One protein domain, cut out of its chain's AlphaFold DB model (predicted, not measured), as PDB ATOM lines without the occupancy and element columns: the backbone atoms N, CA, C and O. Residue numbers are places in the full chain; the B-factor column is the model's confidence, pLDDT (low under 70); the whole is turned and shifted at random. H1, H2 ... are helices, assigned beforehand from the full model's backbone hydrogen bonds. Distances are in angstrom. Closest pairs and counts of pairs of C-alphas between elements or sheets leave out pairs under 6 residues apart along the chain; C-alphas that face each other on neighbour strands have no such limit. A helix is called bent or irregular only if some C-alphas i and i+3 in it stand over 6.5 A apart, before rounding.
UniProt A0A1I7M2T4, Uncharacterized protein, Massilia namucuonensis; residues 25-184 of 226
ATOM      1  N   ASP A  25     -22.444 -11.279  25.171       90.44
ATOM      2  CA  ASP A  25     -23.057 -12.466  25.773       90.44
ATOM      3  C   ASP A  25     -24.345 -12.119  26.539       90.44
ATOM      4  O   ASP A  25     -25.358 -12.804  26.388       90.44
ATOM      5  N   GLN A  26     -24.340 -11.025  27.310       92.00
ATOM      6  CA  GLN A  26     -25.520 -10.535  28.032       92.00
ATOM      7  C   GLN A  26     -26.656 -10.139  27.086       92.00
ATOM      8  O   GLN A  26     -27.799 -10.541  27.297       92.00
ATOM      9  N   LEU A  27     -26.352  -9.379  26.030       91.88
ATOM     10  CA  LEU A  27     -27.348  -8.968  25.041       91.88
ATOM     11  C   LEU A  27     -27.883 -10.163  24.247       91.88
ATOM     12  O   LEU A  27     -29.083 -10.238  24.001       91.88
ATOM     13  N   CYS A  28     -27.028 -11.129  23.900       93.50
ATOM     14  CA  CYS A  28     -27.455 -12.359  23.234       93.50
ATOM     15  C   CYS A  28     -28.406 -13.168  24.118       93.50
ATOM     16  O   CYS A  28     -29.444 -13.611  23.636       93.50
ATOM     17  N   ALA A  29     -28.079 -13.332  25.402       92.31
ATOM     18  CA  ALA A  29     -28.938 -14.035  26.351       92.31
ATOM     19  C   ALA A  29     -30.289 -13.323  26.535       92.31
ATOM     20  O   ALA A  29     -31.324 -13.981  26.597       92.31
ATOM     21  N   ALA A  30     -30.293 -11.988  26.572       92.25
ATOM     22  CA  ALA A  30     -31.516 -11.196  26.679       92.25
ATOM     23  C   ALA A  30     -32.382 -11.257  25.407       92.25
ATOM     24  O   ALA A  30     -33.605 -11.305  25.506       92.25
ATOM     25  N   LEU A  31     -31.764 -11.284  24.221       93.69
ATOM     26  CA  LEU A  31     -32.469 -11.334  22.936       93.69
ATOM     27  C   LEU A  31     -32.952 -12.748  22.571       93.69
ATOM     28  O   LEU A  31     -33.887 -12.897  21.786       93.69
ATOM     29  N   GLN A  32     -32.336 -13.793  23.128       92.62
ATOM     30  CA  GLN A  32     -32.591 -15.187  22.755       92.62
ATOM     31  C   GLN A  32     -34.072 -15.614  22.807       92.62
ATOM     32  O   GLN A  32     -34.507 -16.253  21.846       92.62
ATOM     33  N   PRO A  33     -34.876 -15.279  23.840       91.69
ATOM     34  CA  PRO A  33     -36.288 -15.669  23.879       91.69
ATOM     35  C   PRO A  33     -37.092 -15.096  22.705       91.69
ATOM     36  O   PRO A  33     -37.914 -15.786  22.102       91.69
ATOM     37  N   GLU A  34     -36.813 -13.844  22.344       93.31
ATOM     38  CA  GLU A  34     -37.483 -13.164  21.238       93.31
ATOM     39  C   GLU A  34     -37.009 -13.701  19.881       93.31
ATOM     40  O   GLU A  34     -37.826 -13.974  19.000       93.31
ATOM     41  N   ALA A  35     -35.703 -13.951  19.739       93.00
ATOM     42  CA  ALA A  35     -35.132 -14.613  18.569       93.00
ATOM     43  C   ALA A  35     -35.744 -16.003  18.342       93.00
ATOM     44  O   ALA A  35     -36.062 -16.357  17.208       93.00
ATOM     45  N   GLU A  36     -35.965 -16.781  19.405       92.38
ATOM     46  CA  GLU A  36     -36.625 -18.083  19.309       92.38
ATOM     47  C   GLU A  36     -38.076 -17.948  18.847       92.38
ATOM     48  O   GLU A  36     -38.491 -18.641  17.916       92.38
ATOM     49  N   ARG A  37     -38.837 -17.027  19.446       91.06
ATOM     50  CA  ARG A  37     -40.237 -16.765  19.087       91.06
ATOM     51  C   ARG A  37     -40.382 -16.382  17.613       91.06
ATOM     52  O   ARG A  37     -41.210 -16.949  16.897       91.06
ATOM     53  N   VAL A  38     -39.565 -15.434  17.164       91.31
ATOM     54  CA  VAL A  38     -39.543 -14.937  15.786       91.31
ATOM     55  C   VAL A  38     -39.119 -16.038  14.813       91.31
ATOM     56  O   VAL A  38     -39.777 -16.249  13.793       91.31
ATOM     57  N   PHE A  39     -38.080 -16.803  15.144       90.62
ATOM     58  CA  PHE A  39     -37.605 -17.881  14.284       90.62
ATOM     59  C   PHE A  39     -38.614 -19.037  14.178       90.62
ATOM     60  O   PHE A  39     -38.858 -19.529  13.077       90.62
ATOM     61  N   LYS A  40     -39.293 -19.416  15.277       89.06
ATOM     62  CA  LYS A  40     -40.423 -20.370  15.242       89.06
ATOM     63  C   LYS A  40     -41.517 -19.885  14.293       89.06
ATOM     64  O   LYS A  40     -41.986 -20.654  13.458       89.06
ATOM     65  N   ARG A  41     -41.897 -18.604  14.378       87.44
ATOM     66  CA  ARG A  41     -42.898 -17.994  13.488       87.44
ATOM     67  C   ARG A  41     -42.472 -18.069  12.020       87.44
ATOM     68  O   ARG A  41     -43.263 -18.505  11.186       87.44
ATOM     69  N   ALA A  42     -41.232 -17.691  11.717       86.69
ATOM     70  CA  ALA A  42     -40.677 -17.742  10.368       86.69
ATOM     71  C   ALA A  42     -40.671 -19.168   9.795       86.69
ATOM     72  O   ALA A  42     -41.135 -19.388   8.676       86.69
ATOM     73  N   MET A  43     -40.231 -20.149  10.586       84.94
ATOM     74  CA  MET A  43     -40.225 -21.555  10.182       84.94
ATOM     75  C   MET A  43     -41.634 -22.096   9.956       84.94
ATOM     76  O   MET A  43     -41.864 -22.725   8.931       84.94
ATOM     77  N   ARG A  44     -42.597 -21.796  10.837       82.38
ATOM     78  CA  ARG A  44     -44.001 -22.190  10.628       82.38
ATOM     79  C   ARG A  44     -44.554 -21.639   9.315       82.38
ATOM     80  O   ARG A  44     -45.173 -22.391   8.573       82.38
ATOM     81  N   ARG A  45     -44.292 -20.365   8.990       81.25
ATOM     82  CA  ARG A  45     -44.702 -19.782   7.697       81.25
ATOM     83  C   ARG A  45     -44.042 -20.491   6.518       81.25
ATOM     84  O   ARG A  45     -44.725 -20.819   5.557       81.25
ATOM     85  N   ARG A  46     -42.735 -20.758   6.593       78.62
ATOM     86  CA  ARG A  46     -41.997 -21.444   5.524       78.62
ATOM     87  C   ARG A  46     -42.506 -22.869   5.304       78.62
ATOM     88  O   ARG A  46     -42.722 -23.258   4.163       78.62
ATOM     89  N   THR A  47     -42.722 -23.623   6.380       74.81
ATOM     90  CA  THR A  47     -43.273 -24.981   6.317       74.81
ATOM     91  C   THR A  47     -44.706 -24.965   5.794       74.81
ATOM     92  O   THR A  47     -45.038 -25.785   4.948       74.81
ATOM     93  N   ALA A  48     -45.538 -24.008   6.220       70.38
ATOM     94  CA  ALA A  48     -46.895 -23.856   5.699       70.38
ATOM     95  C   ALA A  48     -46.901 -23.509   4.202       70.38
ATOM     96  O   ALA A  48     -47.665 -24.105   3.457       70.38
ATOM     97  N   SER A  49     -46.026 -22.602   3.750       67.56
ATOM     98  CA  SER A  49     -45.905 -22.240   2.330       67.56
ATOM     99  C   SER A  49     -45.444 -23.428   1.487       67.56
ATOM    100  O   SER A  49     -46.087 -23.764   0.502       67.56
ATOM    101  N   SER A  50     -44.378 -24.116   1.911       66.81
ATOM    102  CA  SER A  50     -43.851 -25.280   1.193       66.81
ATOM    103  C   SER A  50     -44.828 -26.460   1.204       66.81
ATOM    104  O   SER A  50     -44.980 -27.132   0.190       66.81
ATOM    105  N   GLY A  51     -45.521 -26.700   2.321       61.50
ATOM    106  CA  GLY A  51     -46.552 -27.732   2.416       61.50
ATOM    107  C   GLY A  51     -47.775 -27.412   1.558       61.50
ATOM    108  O   GLY A  51     -48.296 -28.298   0.889       61.50
ATOM    109  N   ALA A  52     -48.206 -26.148   1.520       63.06
ATOM    110  CA  ALA A  52     -49.291 -25.705   0.649       63.06
ATOM    111  C   ALA A  52     -48.926 -25.838  -0.837       63.06
ATOM    112  O   ALA A  52     -49.772 -26.259  -1.621       63.06
ATOM    113  N   GLU A  53     -47.686 -25.528  -1.224       63.00
ATOM    114  CA  GLU A  53     -47.182 -25.724  -2.591       63.00
ATOM    115  C   GLU A  53     -47.216 -27.203  -2.990       63.00
ATOM    116  O   GLU A  53     -47.852 -27.542  -3.987       63.00
ATOM    117  N   VAL A  54     -46.642 -28.092  -2.170       68.81
ATOM    118  CA  VAL A  54     -46.633 -29.544  -2.430       68.81
ATOM    119  C   VAL A  54     -48.052 -30.105  -2.503       68.81
ATOM    120  O   VAL A  54     -48.385 -30.803  -3.456       68.81
ATOM    121  N   LEU A  55     -48.926 -29.756  -1.554       68.31
ATOM    122  CA  LEU A  55     -50.318 -30.210  -1.576       68.31
ATOM    123  C   LEU A  55     -51.074 -29.675  -2.792       68.31
ATOM    124  O   LEU A  55     -51.901 -30.387  -3.355       68.31
ATOM    125  N   THR A  56     -50.793 -28.446  -3.228       67.00
ATOM    126  CA  THR A  56     -51.391 -27.889  -4.448       67.00
ATOM    127  C   THR A  56     -50.923 -28.658  -5.680       67.00
ATOM    128  O   THR A  56     -51.755 -29.015  -6.510       67.00
ATOM    129  N   GLU A  57     -49.628 -28.961  -5.788       65.44
ATOM    130  CA  GLU A  57     -49.062 -29.741  -6.894       65.44
ATOM    131  C   GLU A  57     -49.608 -31.172  -6.927       65.44
ATOM    132  O   GLU A  57     -50.066 -31.624  -7.976       65.44
ATOM    133  N   GLU A  58     -49.640 -31.863  -5.787       70.88
ATOM    134  CA  GLU A  58     -50.175 -33.225  -5.672       70.88
ATOM    135  C   GLU A  58     -51.678 -33.275  -5.954       70.88
ATOM    136  O   GLU A  58     -52.152 -34.168  -6.662       70.88
ATOM    137  N   THR A  59     -52.436 -32.293  -5.455       72.06
ATOM    138  CA  THR A  59     -53.871 -32.187  -5.739       72.06
ATOM    139  C   THR A  59     -54.095 -31.905  -7.221       72.06
ATOM    140  O   THR A  59     -54.943 -32.543  -7.842       72.06
ATOM    141  N   SER A  60     -53.321 -31.000  -7.828       65.62
ATOM    142  CA  SER A  60     -53.386 -30.739  -9.267       65.62
ATOM    143  C   SER A  60     -53.013 -31.966 -10.096       65.62
ATOM    144  O   SER A  60     -53.714 -32.269 -11.056       65.62
ATOM    145  N   ALA A  61     -51.969 -32.707  -9.722       71.31
ATOM    146  CA  ALA A  61     -51.568 -33.933 -10.406       71.31
ATOM    147  C   ALA A  61     -52.646 -35.021 -10.302       71.31
ATOM    148  O   ALA A  61     -52.997 -35.638 -11.307       71.31
ATOM    149  N   SER A  62     -53.224 -35.203  -9.111       74.50
ATOM    150  CA  SER A  62     -54.308 -36.160  -8.867       74.50
ATOM    151  C   SER A  62     -55.569 -35.792  -9.648       74.50
ATOM    152  O   SER A  62     -56.179 -36.651 -10.279       74.50
ATOM    153  N   LEU A  63     -55.933 -34.506  -9.678       66.50
ATOM    154  CA  LEU A  63     -57.055 -34.004 -10.471       66.50
ATOM    155  C   LEU A  63     -56.824 -34.199 -11.972       66.50
ATOM    156  O   LEU A  63     -57.727 -34.653 -12.666       66.50
ATOM    157  N   CYS A  64     -55.623 -33.917 -12.479       68.12
ATOM    158  CA  CYS A  64     -55.273 -34.169 -13.877       68.12
ATOM    159  C   CYS A  64     -55.315 -35.664 -14.231       68.12
ATOM    160  O   CYS A  64     -55.767 -36.005 -15.320       68.12
ATOM    161  N   ALA A  65     -54.883 -36.549 -13.328       70.69
ATOM    162  CA  ALA A  65     -54.963 -37.997 -13.524       70.69
ATOM    163  C   ALA A  65     -56.422 -38.481 -13.587       70.69
ATOM    164  O   ALA A  65     -56.788 -39.198 -14.513       70.69
ATOM    165  N   ILE A  66     -57.272 -38.010 -12.669       69.56
ATOM    166  CA  ILE A  66     -58.713 -38.310 -12.660       69.56
ATOM    167  C   ILE A  66     -59.391 -37.789 -13.939       69.56
ATOM    168  O   ILE A  66     -60.180 -38.496 -14.559       69.56
ATOM    169  N   LEU A  67     -59.060 -36.571 -14.381       62.50
ATOM    170  CA  LEU A  67     -59.578 -36.004 -15.632       62.50
ATOM    171  C   LEU A  67     -59.130 -36.788 -16.873       62.50
ATOM    172  O   LEU A  67     -59.909 -36.946 -17.810       62.50
ATOM    173  N   ALA A  68     -57.891 -37.282 -16.886       64.88
ATOM    174  CA  ALA A  68     -57.385 -38.116 -17.973       64.88
ATOM    175  C   ALA A  68     -58.123 -39.463 -18.060       64.88
ATOM    176  O   ALA A  68     -58.295 -39.991 -19.157       64.88
ATOM    177  N   GLU A  69     -58.590 -39.998 -16.928       66.88
ATOM    178  CA  GLU A  69     -59.400 -41.220 -16.872       66.88
ATOM    179  C   GLU A  69     -60.875 -40.992 -17.249       66.88
ATOM    180  O   GLU A  69     -61.502 -41.889 -17.809       66.88
ATOM    181  N   LEU A  70     -61.429 -39.803 -16.981       63.66
ATOM    182  CA  LEU A  70     -62.844 -39.483 -17.226       63.66
ATOM    183  C   LEU A  70     -63.147 -38.991 -18.654       63.66
ATOM    184  O   LEU A  70     -64.299 -39.035 -19.081       63.66
ATOM    185  N   GLY A  71     -62.135 -38.571 -19.417       58.91
ATOM    186  CA  GLY A  71     -62.320 -37.981 -20.749       58.91
ATOM    187  C   GLY A  71     -62.838 -36.534 -20.698       58.91
ATOM    188  O   GLY A  71     -63.272 -36.048 -19.657       58.91
ATOM    189  N   GLU A  72     -62.749 -35.808 -21.823       58.59
ATOM    190  CA  GLU A  72     -63.096 -34.376 -21.918       58.59
ATOM    191  C   GLU A  72     -64.607 -34.122 -21.795       58.59
ATOM    192  O   GLU A  72     -65.292 -33.800 -22.767       58.59
ATOM    193  N   GLU A  73     -65.149 -34.263 -20.587       64.38
ATOM    194  CA  GLU A  73     -66.558 -34.020 -20.316       64.38
ATOM    195  C   GLU A  73     -66.746 -32.611 -19.712       64.38
ATOM    196  O   GLU A  73     -66.340 -32.340 -18.578       64.38
ATOM    197  N   PRO A  74     -67.351 -31.657 -20.448       63.50
ATOM    198  CA  PRO A  74     -67.403 -30.243 -20.059       63.50
ATOM    199  C   PRO A  74     -68.200 -29.960 -18.772       63.50
ATOM    200  O   PRO A  74     -68.104 -28.864 -18.219       63.50
ATOM    201  N   ALA A  75     -68.956 -30.937 -18.261       63.34
ATOM    202  CA  ALA A  75     -69.641 -30.850 -16.973       63.34
ATOM    203  C   ALA A  75     -68.669 -30.840 -15.772       63.34
ATOM    204  O   ALA A  75     -68.960 -30.207 -14.757       63.34
ATOM    205  N   PHE A  76     -67.488 -31.456 -15.905       65.69
ATOM    206  CA  PHE A  76     -66.561 -31.694 -14.790       65.69
ATOM    207  C   PHE A  76     -65.724 -30.464 -14.392       65.69
ATOM    208  O   PHE A  76     -65.264 -30.341 -13.258       65.69
ATOM    209  N   GLN A  77     -65.567 -29.494 -15.298       64.31
ATOM    210  CA  GLN A  77     -64.766 -28.279 -15.082       64.31
ATOM    211  C   GLN A  77     -65.291 -27.403 -13.927       64.31
ATOM    212  O   GLN A  77     -64.505 -26.802 -13.192       64.31
ATOM    213  N   ARG A  78     -66.619 -27.335 -13.735       68.88
ATOM    214  CA  ARG A  78     -67.227 -26.556 -12.638       68.88
ATOM    215  C   ARG A  78     -67.014 -27.196 -11.272       68.88
ATOM    216  O   ARG A  78     -66.725 -26.480 -10.317       68.88
ATOM    217  N   GLU A  79     -67.146 -28.515 -11.178       68.19
ATOM    218  CA  GLU A  79     -66.935 -29.246  -9.923       68.19
ATOM    219  C   GLU A  79     -65.473 -29.161  -9.475       68.19
ATOM    220  O   GLU A  79     -65.191 -29.005  -8.288       68.19
ATOM    221  N   LEU A  80     -64.544 -29.132 -10.430       67.06
ATOM    222  CA  LEU A  80     -63.115 -28.988 -10.171       67.06
ATOM    223  C   LEU A  80     -62.741 -27.607  -9.616       67.06
ATOM    224  O   LEU A  80     -61.931 -27.505  -8.694       67.06
ATOM    225  N   ALA A  81     -63.354 -26.545 -10.147       67.88
ATOM    226  CA  ALA A  81     -63.179 -25.194  -9.623       67.88
ATOM    227  C   ALA A  81     -63.692 -25.084  -8.176       67.88
ATOM    228  O   ALA A  81     -62.992 -24.541  -7.322       67.88
ATOM    229  N   LEU A  82     -64.860 -25.672  -7.891       74.50
ATOM    230  CA  LEU A  82     -65.450 -25.726  -6.549       74.50
ATOM    231  C   LEU A  82     -64.584 -26.513  -5.559       74.50
ATOM    232  O   LEU A  82     -64.334 -26.038  -4.451       74.50
ATOM    233  N   LEU A  83     -64.086 -27.687  -5.960       70.94
ATOM    234  CA  LEU A  83     -63.230 -28.513  -5.110       70.94
ATOM    235  C   LEU A  83     -61.926 -27.785  -4.771       70.94
ATOM    236  O   LEU A  83     -61.501 -27.775  -3.619       70.94
ATOM    237  N   ARG A  84     -61.314 -27.123  -5.760       66.06
ATOM    238  CA  ARG A  84     -60.084 -26.344  -5.572       66.06
ATOM    239  C   ARG A  84     -60.292 -25.169  -4.612       66.06
ATOM    240  O   ARG A  84     -59.429 -24.899  -3.775       66.06
ATOM    241  N   GLU A  85     -61.433 -24.495  -4.702       73.81
ATOM    242  CA  GLU A  85     -61.795 -23.391  -3.811       73.81
ATOM    243  C   GLU A  85     -62.028 -23.880  -2.367       73.81
ATOM    244  O   GLU A  85     -61.490 -23.302  -1.421       73.81
ATOM    245  N   GLN A  86     -62.728 -25.008  -2.191       75.00
ATOM    246  CA  GLN A  86     -62.932 -25.643  -0.883       75.00
ATOM    247  C   GLN A  86     -61.632 -26.140  -0.250       75.00
ATOM    248  O   GLN A  86     -61.407 -25.907   0.936       75.00
ATOM    249  N   LEU A  87     -60.755 -26.782  -1.024       65.94
ATOM    250  CA  LEU A  87     -59.483 -27.289  -0.509       65.94
ATOM    251  C   LEU A  87     -58.574 -26.143  -0.046       65.94
ATOM    252  O   LEU A  87     -57.933 -26.238   0.997       65.94
ATOM    253  N   THR A  88     -58.577 -25.029  -0.786       65.25
ATOM    254  CA  THR A  88     -57.852 -23.806  -0.408       65.25
ATOM    255  C   THR A  88     -58.361 -23.251   0.926       65.25
ATOM    256  O   THR A  88     -57.566 -22.881   1.788       65.25
ATOM    257  N   LEU A  89     -59.682 -23.230   1.124       73.56
ATOM    258  CA  LEU A  89     -60.317 -22.784   2.369       73.56
ATOM    259  C   LEU A  89     -59.997 -23.693   3.562       73.56
ATOM    260  O   LEU A  89     -59.732 -23.194   4.655       73.56
ATOM    261  N   GLU A  90     -60.004 -25.009   3.372       67.94
ATOM    262  CA  GLU A  90     -59.714 -25.962   4.448       67.94
ATOM    263  C   GLU A  90     -58.222 -25.998   4.806       67.94
ATOM    264  O   GLU A  90     -57.881 -26.040   5.988       67.94
ATOM    265  N   LEU A  91     -57.317 -25.841   3.832       61.72
ATOM    266  CA  LEU A  91     -55.882 -25.671   4.100       61.72
ATOM    267  C   LEU A  91     -55.583 -24.414   4.925       61.72
ATOM    268  O   LEU A  91     -54.714 -24.440   5.792       61.72
ATOM    269  N   GLN A  92     -56.330 -23.328   4.710       60.91
ATOM    270  CA  GLN A  92     -56.219 -22.112   5.524       60.91
ATOM    271  C   GLN A  92     -56.733 -22.295   6.963       60.91
ATOM    272  O   GLN A  92     -56.356 -21.526   7.847       60.91
ATOM    273  N   ARG A  93     -57.601 -23.285   7.204       61.94
ATOM    274  CA  ARG A  93     -58.217 -23.574   8.513       61.94
ATOM    275  C   ARG A  93     -57.540 -24.710   9.273       61.94
ATOM    276  O   ARG A  93     -57.821 -24.883  10.460       61.94
ATOM    277  N   ALA A  94     -56.677 -25.481   8.613       56.00
ATOM    278  CA  ALA A  94     -56.000 -26.613   9.219       56.00
ATOM    279  C   ALA A  94     -55.166 -26.160  10.438       56.00
ATOM    280  O   ALA A  94     -54.417 -25.181  10.349       56.00
ATOM    281  N   PRO A  95     -55.277 -26.847  11.591       51.81
ATOM    282  CA  PRO A  95     -54.485 -26.511  12.763       51.81
ATOM    283  C   PRO A  95     -52.999 -26.697  12.441       51.81
ATOM    284  O   PRO A  95     -52.583 -27.755  11.974       51.81
ATOM    285  N   ALA A  96     -52.194 -25.666  12.705       56.78
ATOM    286  CA  ALA A  96     -50.750 -25.744  12.537       56.78
ATOM    287  C   ALA A  96     -50.192 -26.806  13.496       56.78
ATOM    288  O   ALA A  96     -50.163 -26.600  14.710       56.78
ATOM    289  N   PHE A  97     -49.776 -27.950  12.955       51.91
ATOM    290  CA  PHE A  97     -49.102 -28.985  13.724       51.91
ATOM    291  C   PHE A  97     -47.745 -28.434  14.186       51.91
ATOM    292  O   PHE A  97     -46.896 -28.074  13.370       51.91
ATOM    293  N   ASP A  98     -47.560 -28.278  15.498       59.12
ATOM    294  CA  ASP A  98     -46.375 -27.628  16.067       59.12
ATOM    295  C   ASP A  98     -45.246 -28.635  16.325       59.12
ATOM    296  O   ASP A  98     -44.785 -28.811  17.450       59.12
ATOM    297  N   GLU A  99     -44.760 -29.276  15.260       57.97
ATOM    298  CA  GLU A  99     -43.563 -30.141  15.285       57.97
ATOM    299  C   GLU A  99     -42.292 -29.416  15.772       57.97
ATOM    300  O   GLU A  99     -41.272 -30.031  16.071       57.97
ATOM    301  N   LEU A 100     -42.349 -28.086  15.862       62.94
ATOM    302  CA  LEU A 100     -41.232 -27.212  16.202       62.94
ATOM    303  C   LEU A 100     -41.144 -26.881  17.699       62.94
ATOM    304  O   LEU A 100     -40.228 -26.153  18.096       62.94
ATOM    305  N   ALA A 101     -42.066 -27.377  18.530       59.22
ATOM    306  CA  ALA A 101     -42.127 -27.028  19.949       59.22
ATOM    307  C   ALA A 101     -40.831 -27.381  20.713       59.22
ATOM    308  O   ALA A 101     -40.344 -26.538  21.473       59.22
ATOM    309  N   ASP A 102     -40.213 -28.534  20.410       62.72
ATOM    310  CA  ASP A 102     -39.128 -29.136  21.211       62.72
ATOM    311  C   ASP A 102     -37.811 -29.397  20.458       62.72
ATOM    312  O   ASP A 102     -36.912 -30.081  20.955       62.72
ATOM    313  N   ALA A 103     -37.646 -28.854  19.253       74.25
ATOM    314  CA  ALA A 103     -36.490 -29.201  18.439       74.25
ATOM    315  C   ALA A 103     -35.200 -28.498  18.919       74.25
ATOM    316  O   ALA A 103     -35.073 -27.275  18.852       74.25
ATOM    317  N   GLU A 104     -34.203 -29.269  19.371       82.00
ATOM    318  CA  GLU A 104     -32.920 -28.756  19.890       82.00
ATOM    319  C   GLU A 104     -32.180 -27.864  18.877       82.00
ATOM    320  O   GLU A 104     -31.603 -26.835  19.237       82.00
ATOM    321  N   TRP A 105     -32.278 -28.193  17.584       82.81
ATOM    322  CA  TRP A 105     -31.701 -27.387  16.506       82.81
ATOM    323  C   TRP A 105     -32.280 -25.966  16.458       82.81
ATOM    324  O   TRP A 105     -31.591 -25.035  16.037       82.81
ATOM    325  N   LEU A 106     -33.519 -25.775  16.918       84.56
ATOM    326  CA  LEU A 106     -34.185 -24.481  16.929       84.56
ATOM    327  C   LEU A 106     -33.559 -23.556  17.974       84.56
ATOM    328  O   LEU A 106     -33.313 -22.391  17.675       84.56
ATOM    329  N   LYS A 107     -33.194 -24.087  19.149       86.00
ATOM    330  CA  LYS A 107     -32.471 -23.332  20.189       86.00
ATOM    331  C   LYS A 107     -31.089 -22.880  19.719       86.00
ATOM    332  O   LYS A 107     -30.678 -21.757  19.990       86.00
ATOM    333  N   VAL A 108     -30.378 -23.738  18.987       89.50
ATOM    334  CA  VAL A 108     -29.072 -23.382  18.409       89.50
ATOM    335  C   VAL A 108     -29.238 -22.280  17.360       89.50
ATOM    336  O   VAL A 108     -28.515 -21.286  17.375       89.50
ATOM    337  N   ARG A 109     -30.232 -22.406  16.474       90.31
ATOM    338  CA  ARG A 109     -30.486 -21.409  15.425       90.31
ATOM    339  C   ARG A 109     -31.011 -20.083  15.954       90.31
ATOM    340  O   ARG A 109     -30.623 -19.046  15.421       90.31
ATOM    341  N   SER A 110     -31.829 -20.086  17.000       91.75
ATOM    342  CA  SER A 110     -32.259 -18.850  17.654       91.75
ATOM    343  C   SER A 110     -31.093 -18.138  18.336       91.75
ATOM    344  O   SER A 110     -31.019 -16.912  18.295       91.75
ATOM    345  N   GLN A 111     -30.126 -18.882  18.883       93.25
ATOM    346  CA  GLN A 111     -28.894 -18.309  19.419       93.25
ATOM    347  C   GLN A 111     -27.997 -17.717  18.318       93.25
ATOM    348  O   GLN A 111     -27.463 -16.620  18.494       93.25
ATOM    349  N   ASP A 112     -27.852 -18.401  17.177       93.44
ATOM    350  CA  ASP A 112     -27.133 -17.868  16.009       93.44
ATOM    351  C   ASP A 112     -27.788 -16.573  15.492       93.44
ATOM    352  O   ASP A 112     -27.096 -15.609  15.154       93.44
ATOM    353  N   LEU A 113     -29.125 -16.538  15.464       93.94
ATOM    354  CA  LEU A 113     -29.908 -15.364  15.088       93.94
ATOM    355  C   LEU A 113     -29.694 -14.207  16.074       93.94
ATOM    356  O   LEU A 113     -29.393 -13.091  15.649       93.94
ATOM    357  N   ALA A 114     -29.788 -14.473  17.380       94.62
ATOM    358  CA  ALA A 114     -29.553 -13.469  18.414       94.62
ATOM    359  C   ALA A 114     -28.144 -12.867  18.296       94.62
ATOM    360  O   ALA A 114     -27.989 -11.648  18.301       94.62
ATOM    361  N   ARG A 115     -27.120 -13.706  18.091       93.25
ATOM    362  CA  ARG A 115     -25.739 -13.252  17.864       93.25
ATOM    363  C   ARG A 115     -25.601 -12.382  16.621       93.25
ATOM    364  O   ARG A 115     -24.921 -11.364  16.679       93.25
ATOM    365  N   ALA A 116     -26.238 -12.762  15.513       92.06
ATOM    366  CA  ALA A 116     -26.200 -11.976  14.283       92.06
ATOM    367  C   ALA A 116     -26.784 -10.569  14.494       92.06
ATOM    368  O   ALA A 116     -26.146  -9.588  14.123       92.06
ATOM    369  N   PHE A 117     -27.945 -10.467  15.151       92.38
ATOM    370  CA  PHE A 117     -28.590  -9.182  15.444       92.38
ATOM    371  C   PHE A 117     -27.810  -8.334  16.455       92.38
ATOM    372  O   PHE A 117     -27.680  -7.126  16.260       92.38
ATOM    373  N   VAL A 118     -27.263  -8.944  17.510       92.44
ATOM    374  CA  VAL A 118     -26.457  -8.229  18.514       92.44
ATOM    375  C   VAL A 118     -25.170  -7.690  17.900       92.44
ATOM    376  O   VAL A 118     -24.861  -6.520  18.109       92.44
ATOM    377  N   ASN A 119     -24.448  -8.500  17.119       89.69
ATOM    378  CA  ASN A 119     -23.234  -8.054  16.429       89.69
ATOM    379  C   ASN A 119     -23.538  -6.900  15.483       89.69
ATOM    380  O   ASN A 119     -22.932  -5.840  15.597       89.69
ATOM    381  N   PHE A 120     -24.550  -7.088  14.631       88.44
ATOM    382  CA  PHE A 120     -25.029  -6.056  13.726       88.44
ATOM    383  C   PHE A 120     -25.286  -4.746  14.477       88.44
ATOM    384  O   PHE A 120     -24.707  -3.729  14.122       88.44
ATOM    385  N   TRP A 121     -26.069  -4.776  15.559       87.88
ATOM    386  CA  TRP A 121     -26.402  -3.599  16.368       87.88
ATOM    387  C   TRP A 121     -25.198  -2.969  17.081       87.88
ATOM    388  O   TRP A 121     -25.095  -1.742  17.147       87.88
ATOM    389  N   MET A 122     -24.284  -3.780  17.621       85.31
ATOM    390  CA  MET A 122     -23.080  -3.285  18.291       85.31
ATOM    391  C   MET A 122     -22.157  -2.536  17.324       85.31
ATOM    392  O   MET A 122     -21.570  -1.528  17.733       85.31
ATOM    393  N   ASP A 123     -22.113  -2.968  16.060       83.06
ATOM    394  CA  ASP A 123     -21.290  -2.389  14.995       83.06
ATOM    395  C   ASP A 123     -21.855  -1.069  14.423       83.06
ATOM    396  O   ASP A 123     -21.116  -0.327  13.778       83.06
ATOM    397  N   PHE A 124     -23.124  -0.713  14.685       75.69
ATOM    398  CA  PHE A 124     -23.739   0.513  14.128       75.69
ATOM    399  C   PHE A 124     -23.106   1.813  14.595       75.69
ATOM    400  O   PHE A 124     -23.029   2.783  13.844       75.69
ATOM    401  N   ALA A 125     -22.796   1.893  15.884       70.62
ATOM    402  CA  ALA A 125     -22.363   3.132  16.502       70.62
ATOM    403  C   ALA A 125     -21.611   2.851  17.799       70.62
ATOM    404  O   ALA A 125     -21.769   1.801  18.415       70.62
ATOM    405  N   ALA A 126     -20.816   3.823  18.242       71.31
ATOM    406  CA  ALA A 126     -20.015   3.694  19.454       71.31
ATOM    407  C   ALA A 126     -20.851   3.755  20.747       71.31
ATOM    408  O   ALA A 126     -20.484   3.117  21.737       71.31
ATOM    409  N   SER A 127     -21.970   4.493  20.754       75.62
ATOM    410  CA  SER A 127     -22.808   4.701  21.944       75.62
ATOM    411  C   SER A 127     -24.199   4.084  21.810       75.62
ATOM    412  O   SER A 127     -24.771   4.008  20.724       75.62
ATOM    413  N   ASP A 128     -24.783   3.694  22.942       77.19
ATOM    414  CA  ASP A 128     -26.120   3.086  22.996       77.19
ATOM    415  C   ASP A 128     -27.232   4.042  22.583       77.19
ATOM    416  O   ASP A 128     -28.259   3.632  22.046       77.19
ATOM    417  N   GLU A 129     -27.048   5.333  22.831       74.44
ATOM    418  CA  GLU A 129     -27.979   6.361  22.385       74.44
ATOM    419  C   GLU A 129     -27.990   6.481  20.859       74.44
ATOM    420  O   GLU A 129     -29.063   6.471  20.256       74.44
ATOM    421  N   LEU A 130     -26.810   6.478  20.228       71.94
ATOM    422  CA  LEU A 130     -26.703   6.474  18.773       71.94
ATOM    423  C   LEU A 130     -27.263   5.178  18.186       71.94
ATOM    424  O   LEU A 130     -28.075   5.245  17.269       71.94
ATOM    425  N   ARG A 131     -26.928   4.008  18.746       80.31
ATOM    426  CA  ARG A 131     -27.488   2.722  18.290       80.31
ATOM    427  C   ARG A 131     -29.018   2.705  18.356       80.31
ATOM    428  O   ARG A 131     -29.661   2.258  17.407       80.31
ATOM    429  N   ARG A 132     -29.621   3.258  19.417       77.44
ATOM    430  CA  ARG A 132     -31.085   3.408  19.544       77.44
ATOM    431  C   ARG A 132     -31.663   4.376  18.514       77.44
ATOM    432  O   ARG A 132     -32.687   4.074  17.899       77.44
ATOM    433  N   HIS A 133     -31.020   5.526  18.312       74.94
ATOM    434  CA  HIS A 133     -31.449   6.515  17.325       74.94
ATOM    435  C   HIS A 133     -31.418   5.934  15.904       74.94
ATOM    436  O   HIS A 133     -32.416   6.003  15.187       74.94
ATOM    437  N   PHE A 134     -30.314   5.279  15.538       72.19
ATOM    438  CA  PHE A 134     -30.156   4.609  14.251       72.19
ATOM    439  C   PHE A 134     -31.121   3.444  14.085       72.19
ATOM    440  O   PHE A 134     -31.750   3.360  13.040       72.19
ATOM    441  N   SER A 135     -31.331   2.610  15.105       76.88
ATOM    442  CA  SER A 135     -32.318   1.523  15.036       76.88
ATOM    443  C   SER A 135     -33.719   2.062  14.737       76.88
ATOM    444  O   SER A 135     -34.408   1.547  13.865       76.88
ATOM    445  N   ARG A 136     -34.136   3.155  15.390       72.81
ATOM    446  CA  ARG A 136     -35.433   3.801  15.122       72.81
ATOM    447  C   ARG A 136     -35.500   4.457  13.740       72.81
ATOM    448  O   ARG A 136     -36.562   4.452  13.125       72.81
ATOM    449  N   GLY A 137     -34.394   5.025  13.260       66.62
ATOM    450  CA  GLY A 137     -34.280   5.590  11.912       66.62
ATOM    451  C   GLY A 137     -34.311   4.520  10.818       66.62
ATOM    452  O   GLY A 137     -35.002   4.691   9.816       66.62
ATOM    453  N   PHE A 138     -33.652   3.386  11.053       68.25
ATOM    454  CA  PHE A 138     -33.611   2.217  10.177       68.25
ATOM    455  C   PHE A 138     -35.015   1.651   9.933       68.25
ATOM    456  O   PHE A 138     -35.379   1.368   8.796       68.25
ATOM    457  N   LEU A 139     -35.848   1.608  10.979       64.50
ATOM    458  CA  LEU A 139     -37.262   1.222  10.887       64.50
ATOM    459  C   LEU A 139     -38.132   2.201  10.087       64.50
ATOM    460  O   LEU A 139     -39.214   1.827   9.646       64.50
ATOM    461  N   ARG A 140     -37.689   3.452   9.912       62.09
ATOM    462  CA  ARG A 140     -38.419   4.499   9.176       62.09
ATOM    463  C   ARG A 140     -37.925   4.690   7.737       62.09
ATOM    464  O   ARG A 140     -38.641   5.283   6.943       62.09
ATOM    465  N   GLN A 141     -36.719   4.227   7.395       59.06
ATOM    466  CA  GLN A 141     -36.046   4.511   6.114       59.06
ATOM    467  C   GLN A 141     -36.251   3.455   5.012       59.06
ATOM    468  O   GLN A 141     -35.545   3.478   4.007       59.06
ATOM    469  N   ALA A 142     -37.231   2.559   5.139       52.19
ATOM    470  CA  ALA A 142     -37.518   1.558   4.105       52.19
ATOM    471  C   ALA A 142     -38.102   2.141   2.794       52.19
ATOM    472  O   ALA A 142     -38.222   1.416   1.814       52.19
ATOM    473  N   GLU A 143     -38.449   3.433   2.747       52.06
ATOM    474  CA  GLU A 143     -39.241   3.993   1.642       52.06
ATOM    475  C   GLU A 143     -38.487   4.901   0.659       52.06
ATOM    476  O   GLU A 143     -39.053   5.221  -0.380       52.06
ATOM    477  N   ASN A 144     -37.235   5.318   0.896       53.25
ATOM    478  CA  ASN A 144     -36.570   6.253  -0.026       53.25
ATOM    479  C   ASN A 144     -35.039   6.092  -0.114       53.25
ATOM    480  O   ASN A 144     -34.324   6.307   0.858       53.25
ATOM    481  N   GLN A 145     -34.569   5.877  -1.351       49.47
ATOM    482  CA  GLN A 145     -33.175   5.893  -1.840       49.47
ATOM    483  C   GLN A 145     -32.331   4.631  -1.578       49.47
ATOM    484  O   GLN A 145     -32.632   3.810  -0.723       49.47
ATOM    485  N   ARG A 146     -31.306   4.450  -2.432       55.84
ATOM    486  CA  ARG A 146     -30.474   3.240  -2.580       55.84
ATOM    487  C   ARG A 146     -30.121   2.595  -1.231       55.84
ATOM    488  O   ARG A 146     -29.650   3.314  -0.352       55.84
ATOM    489  N   PRO A 147     -30.228   1.256  -1.115       62.50
ATOM    490  CA  PRO A 147     -30.014   0.578   0.151       62.50
ATOM    491  C   PRO A 147     -28.590   0.825   0.647       62.50
ATOM    492  O   PRO A 147     -27.618   0.519  -0.058       62.50
ATOM    493  N   SER A 148     -28.495   1.397   1.847       74.88
ATOM    494  CA  SER A 148     -27.239   1.570   2.576       74.88
ATOM    495  C   SER A 148     -26.561   0.216   2.815       74.88
ATOM    496  O   SER A 148     -27.205  -0.835   2.788       74.88
ATOM    497  N   GLU A 149     -25.253   0.216   3.066       77.06
ATOM    498  CA  GLU A 149     -24.508  -1.011   3.388       77.06
ATOM    499  C   GLU A 149     -25.126  -1.760   4.582       77.06
ATOM    500  O   GLU A 149     -25.290  -2.979   4.550       77.06
ATOM    501  N   TYR A 150     -25.591  -1.006   5.578       77.25
ATOM    502  CA  TYR A 150     -26.314  -1.512   6.738       77.25
ATOM    503  C   TYR A 150     -27.661  -2.159   6.388       77.25
ATOM    504  O   TYR A 150     -28.001  -3.199   6.948       77.25
ATOM    505  N   GLN A 151     -28.420  -1.586   5.445       78.56
ATOM    506  CA  GLN A 151     -29.670  -2.191   4.967       78.56
ATOM    507  C   GLN A 151     -29.408  -3.524   4.270       78.56
ATOM    508  O   GLN A 151     -30.060  -4.508   4.595       78.56
ATOM    509  N   ARG A 152     -28.381  -3.596   3.415       81.69
ATOM    510  CA  ARG A 152     -27.993  -4.854   2.755       81.69
ATOM    511  C   ARG A 152     -27.547  -5.917   3.753       81.69
ATOM    512  O   ARG A 152     -27.893  -7.083   3.601       81.69
ATOM    513  N   HIS A 153     -26.790  -5.537   4.783       82.81
ATOM    514  CA  HIS A 153     -26.377  -6.479   5.825       82.81
ATOM    515  C   HIS A 153     -27.599  -7.017   6.583       82.81
ATOM    516  O   HIS A 153     -27.724  -8.230   6.755       82.81
ATOM    517  N   MET A 154     -28.543  -6.151   6.964       86.06
ATOM    518  CA  MET A 154     -29.785  -6.604   7.593       86.06
ATOM    519  C   MET A 154     -30.590  -7.523   6.673       86.06
ATOM    520  O   MET A 154     -31.023  -8.583   7.108       86.06
ATOM    521  N   GLU A 155     -30.749  -7.167   5.398       84.44
ATOM    522  CA  GLU A 155     -31.437  -8.000   4.404       84.44
ATOM    523  C   GLU A 155     -30.797  -9.386   4.279       84.44
ATOM    524  O   GLU A 155     -31.512 -10.384   4.182       84.44
ATOM    525  N   LEU A 156     -29.465  -9.480   4.342       87.00
ATOM    526  CA  LEU A 156     -28.752 -10.759   4.341       87.00
ATOM    527  C   LEU A 156     -29.053 -11.586   5.596       87.00
ATOM    528  O   LEU A 156     -29.278 -12.795   5.488       87.00
ATOM    529  N   ILE A 157     -29.087 -10.954   6.774       89.06
ATOM    530  CA  ILE A 157     -29.479 -11.627   8.020       89.06
ATOM    531  C   ILE A 157     -30.929 -12.114   7.896       89.06
ATOM    532  O   ILE A 157     -31.186 -13.303   8.084       89.06
ATOM    533  N   CYS A 158     -31.863 -11.243   7.513       88.81
ATOM    534  CA  CYS A 158     -33.272 -11.595   7.351       88.81
ATOM    535  C   CYS A 158     -33.465 -12.745   6.360       88.81
ATOM    536  O   CYS A 158     -34.141 -13.720   6.680       88.81
ATOM    537  N   SER A 159     -32.804 -12.686   5.203       86.88
ATOM    538  CA  SER A 159     -32.885 -13.721   4.166       86.88
ATOM    539  C   SER A 159     -32.378 -15.076   4.660       86.88
ATOM    540  O   SER A 159     -32.992 -16.106   4.385       86.88
ATOM    541  N   ARG A 160     -31.282 -15.093   5.433       89.06
ATOM    542  CA  ARG A 160     -30.704 -16.324   5.998       89.06
ATOM    543  C   ARG A 160     -31.642 -17.025   6.985       89.06
ATOM    544  O   ARG A 160     -31.584 -18.248   7.094       89.06
ATOM    545  N   TYR A 161     -32.463 -16.264   7.704       89.38
ATOM    546  CA  TYR A 161     -33.369 -16.774   8.739       89.38
ATOM    547  C   TYR A 161     -34.853 -16.701   8.345       89.38
ATOM    548  O   TYR A 161     -35.713 -16.971   9.180       89.38
ATOM    549  N   PHE A 162     -35.152 -16.380   7.082       88.56
ATOM    550  CA  PHE A 162     -36.511 -16.287   6.525       88.56
ATOM    551  C   PHE A 162     -37.415 -15.300   7.277       88.56
ATOM    552  O   PHE A 162     -38.603 -15.546   7.503       88.56
ATOM    553  N   LEU A 163     -36.817 -14.190   7.706       88.19
ATOM    554  CA  LEU A 163     -37.488 -13.152   8.473       88.19
ATOM    555  C   LEU A 163     -38.160 -12.146   7.546       88.19
ATOM    556  O   LEU A 163     -37.567 -11.700   6.565       88.19
ATOM    557  N   GLU A 164     -39.369 -11.745   7.923       86.69
ATOM    558  CA  GLU A 164     -40.047 -10.596   7.334       86.69
ATOM    559  C   GLU A 164     -39.486  -9.293   7.937       86.69
ATOM    560  O   GLU A 164     -38.919  -9.306   9.037       86.69
ATOM    561  N   PRO A 165     -39.688  -8.132   7.293       84.00
ATOM    562  CA  PRO A 165     -39.276  -6.842   7.853       84.00
ATOM    563  C   PRO A 165     -39.805  -6.588   9.276       84.00
ATOM    564  O   PRO A 165     -39.100  -6.038  10.123       84.00
ATOM    565  N   GLU A 166     -41.026  -7.040   9.574       85.44
ATOM    566  CA  GLU A 166     -41.628  -6.930  10.907       85.44
ATOM    567  C   GLU A 166     -40.896  -7.756  11.974       85.44
ATOM    568  O   GLU A 166     -40.805  -7.339  13.128       85.44
ATOM    569  N   ASP A 167     -40.362  -8.920  11.599       89.81
ATOM    570  CA  ASP A 167     -39.592  -9.781  12.502       89.81
ATOM    571  C   ASP A 167     -38.267  -9.115  12.881       89.81
ATOM    572  O   ASP A 167     -37.902  -9.054  14.055       89.81
ATOM    573  N   ALA A 168     -37.574  -8.554  11.887       87.31
ATOM    574  CA  ALA A 168     -36.343  -7.801  12.108       87.31
ATOM    575  C   ALA A 168     -36.585  -6.575  12.993       87.31
ATOM    576  O   ALA A 168     -35.777  -6.258  13.868       87.31
ATOM    577  N   ARG A 169     -37.729  -5.912  12.800       86.31
ATOM    578  CA  ARG A 169     -38.150  -4.799  13.639       86.31
ATOM    579  C   ARG A 169     -38.352  -5.214  15.094       86.31
ATOM    580  O   ARG A 169     -37.802  -4.548  15.969       86.31
ATOM    581  N   ALA A 170     -39.092  -6.291  15.347       89.19
ATOM    582  CA  ALA A 170     -39.327  -6.783  16.703       89.19
ATOM    583  C   ALA A 170     -38.006  -7.113  17.423       89.19
ATOM    584  O   ALA A 170     -37.814  -6.738  18.578       89.19
ATOM    585  N   LEU A 171     -37.050  -7.726  16.712       91.56
ATOM    586  CA  LEU A 171     -35.726  -8.035  17.257       91.56
ATOM    587  C   LEU A 171     -34.909  -6.778  17.582       91.56
ATOM    588  O   LEU A 171     -34.262  -6.721  18.627       91.56
ATOM    589  N   LEU A 172     -34.952  -5.753  16.726       89.81
ATOM    590  CA  LEU A 172     -34.292  -4.471  16.996       89.81
ATOM    591  C   LEU A 172     -34.927  -3.728  18.181       89.81
ATOM    592  O   LEU A 172     -34.209  -3.113  18.969       89.81
ATOM    593  N   GLU A 173     -36.253  -3.763  18.319       89.00
ATOM    594  CA  GLU A 173     -36.964  -3.180  19.464       89.00
ATOM    595  C   GLU A 173     -36.569  -3.888  20.769       89.00
ATOM    596  O   GLU A 173     -36.061  -3.232  21.680       89.00
ATOM    597  N   ALA A 174     -36.656  -5.221  20.809       90.06
ATOM    598  CA  ALA A 174     -36.261  -6.019  21.971       90.06
ATOM    599  C   ALA A 174     -34.792  -5.802  22.373       90.06
ATOM    600  O   ALA A 174     -34.459  -5.757  23.558       90.06
ATOM    601  N   LEU A 175     -33.902  -5.616  21.396       90.25
ATOM    602  CA  LEU A 175     -32.492  -5.346  21.656       90.25
ATOM    603  C   LEU A 175     -32.254  -3.954  22.261       90.25
ATOM    604  O   LEU A 175     -31.421  -3.804  23.157       90.25
ATOM    605  N   ASN A 176     -32.996  -2.940  21.812       88.62
ATOM    606  CA  ASN A 176     -32.933  -1.599  22.396       88.62
ATOM    607  C   ASN A 176     -33.451  -1.578  23.844       88.62
ATOM    608  O   ASN A 176     -32.903  -0.854  24.686       88.62
ATOM    609  N   ASP A 177     -34.466  -2.390  24.141       88.19
ATOM    610  CA  ASP A 177     -35.002  -2.557  25.492       88.19
ATOM    611  C   ASP A 177     -33.999  -3.290  26.393       88.19
ATOM    612  O   ASP A 177     -33.669  -2.805  27.480       88.19
ATOM    613  N   ALA A 178     -33.416  -4.391  25.903       87.44
ATOM    614  CA  ALA A 178     -32.367  -5.129  26.604       87.44
ATOM    615  C   ALA A 178     -31.155  -4.237  26.923       87.44
ATOM    616  O   ALA A 178     -30.671  -4.223  28.056       87.44
ATOM    617  N   ALA A 179     -30.700  -3.429  25.962       85.44
ATOM    618  CA  ALA A 179     -29.602  -2.490  26.172       85.44
ATOM    619  C   ALA A 179     -29.923  -1.441  27.252       85.44
ATOM    620  O   ALA A 179     -29.050  -1.108  28.053       85.44
ATOM    621  N   SER A 180     -31.172  -0.969  27.319       79.88
ATOM    622  CA  SER A 180     -31.614   0.013  28.319       79.88
ATOM    623  C   SER A 180     -31.712  -0.589  29.730       79.88
ATOM    624  O   SER A 180     -31.432   0.096  30.715       79.88
ATOM    625  N   GLY A 181     -32.042  -1.881  29.846       68.00
ATOM    626  CA  GLY A 181     -32.011  -2.612  31.118       68.00
ATOM    627  C   GLY A 181     -30.589  -2.849  31.649       68.00
ATOM    628  O   GLY A 181     -30.345  -2.741  32.853       68.00
ATOM    629  N   VAL A 182     -29.628  -3.099  30.750       59.41
ATOM    630  CA  VAL A 182     -28.220  -3.398  31.086       59.41
ATOM    631  C   VAL A 182     -27.431  -2.148  31.514       59.41
ATOM    632  O   VAL A 182     -26.520  -2.241  32.338       59.41
ATOM    633  N   THR A 183     -27.801  -0.952  31.040       53.50
ATOM    634  CA  THR A 183     -27.116   0.311  31.387       53.50
ATOM    635  C   THR A 183     -27.239   0.739  32.854       53.50
ATOM    636  O   THR A 183     -26.492   1.613  33.283       53.50
ATOM    637  N   SER A 184     -28.091   0.096  33.661       44.84
ATOM    638  CA  SER A 184     -28.157   0.340  35.113       44.84
ATOM    639  C   SER A 184     -26.908  -0.135  35.888       44.84
ATOM    640  O   SER A 184     -26.741   0.234  37.048       44.84
TER     641      SER A 184
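AT A GLANCE: This is residues 25 to 184 of the 226 residues of an uncharacterized protein of Massilia namucuonensis (UniProt A0A1I7M2T4). H3 and H6 pack on the first part of the long helix H1 and, with H4 and H5, make a head; the rest of H1 is an arm, with H2 folded back loosely beside it. The printed part has 160 residues with six named helices, H1 to H6 in order: all helix. It is only just loose, close to extended: radius of gyration of the C-alphas 22.3 A, spans 74 by 41 by 20 A.

IN THESE COORDINATES: Find C-alpha 25 at (-23.057, -12.466, 25.773); H1, residues 25 to 70, runs 64.5 A from there, irregular, with C-alphas 30 and 33 7.1 A apart. Then come H2, residues 76 to 93, H3, 104 to 123, H4, 128 to 138, H5, 149 to 161, and H6, 165 to 182, ending at (-28.220, -3.398, 31.086).

HOW THE PARTS SIT: Look first at the hub, H3; it touches H1, H4, H5 and H6, the first at closest C-alphas Glu 36 and Ser 110, 4.7 A. In H2 to H6 every O i to N i+4 pair is within hydrogen-bond range, in H1 40 of 42.

THE WHOLE: The printed part has no cut; low confidence includes residues 66 to 81.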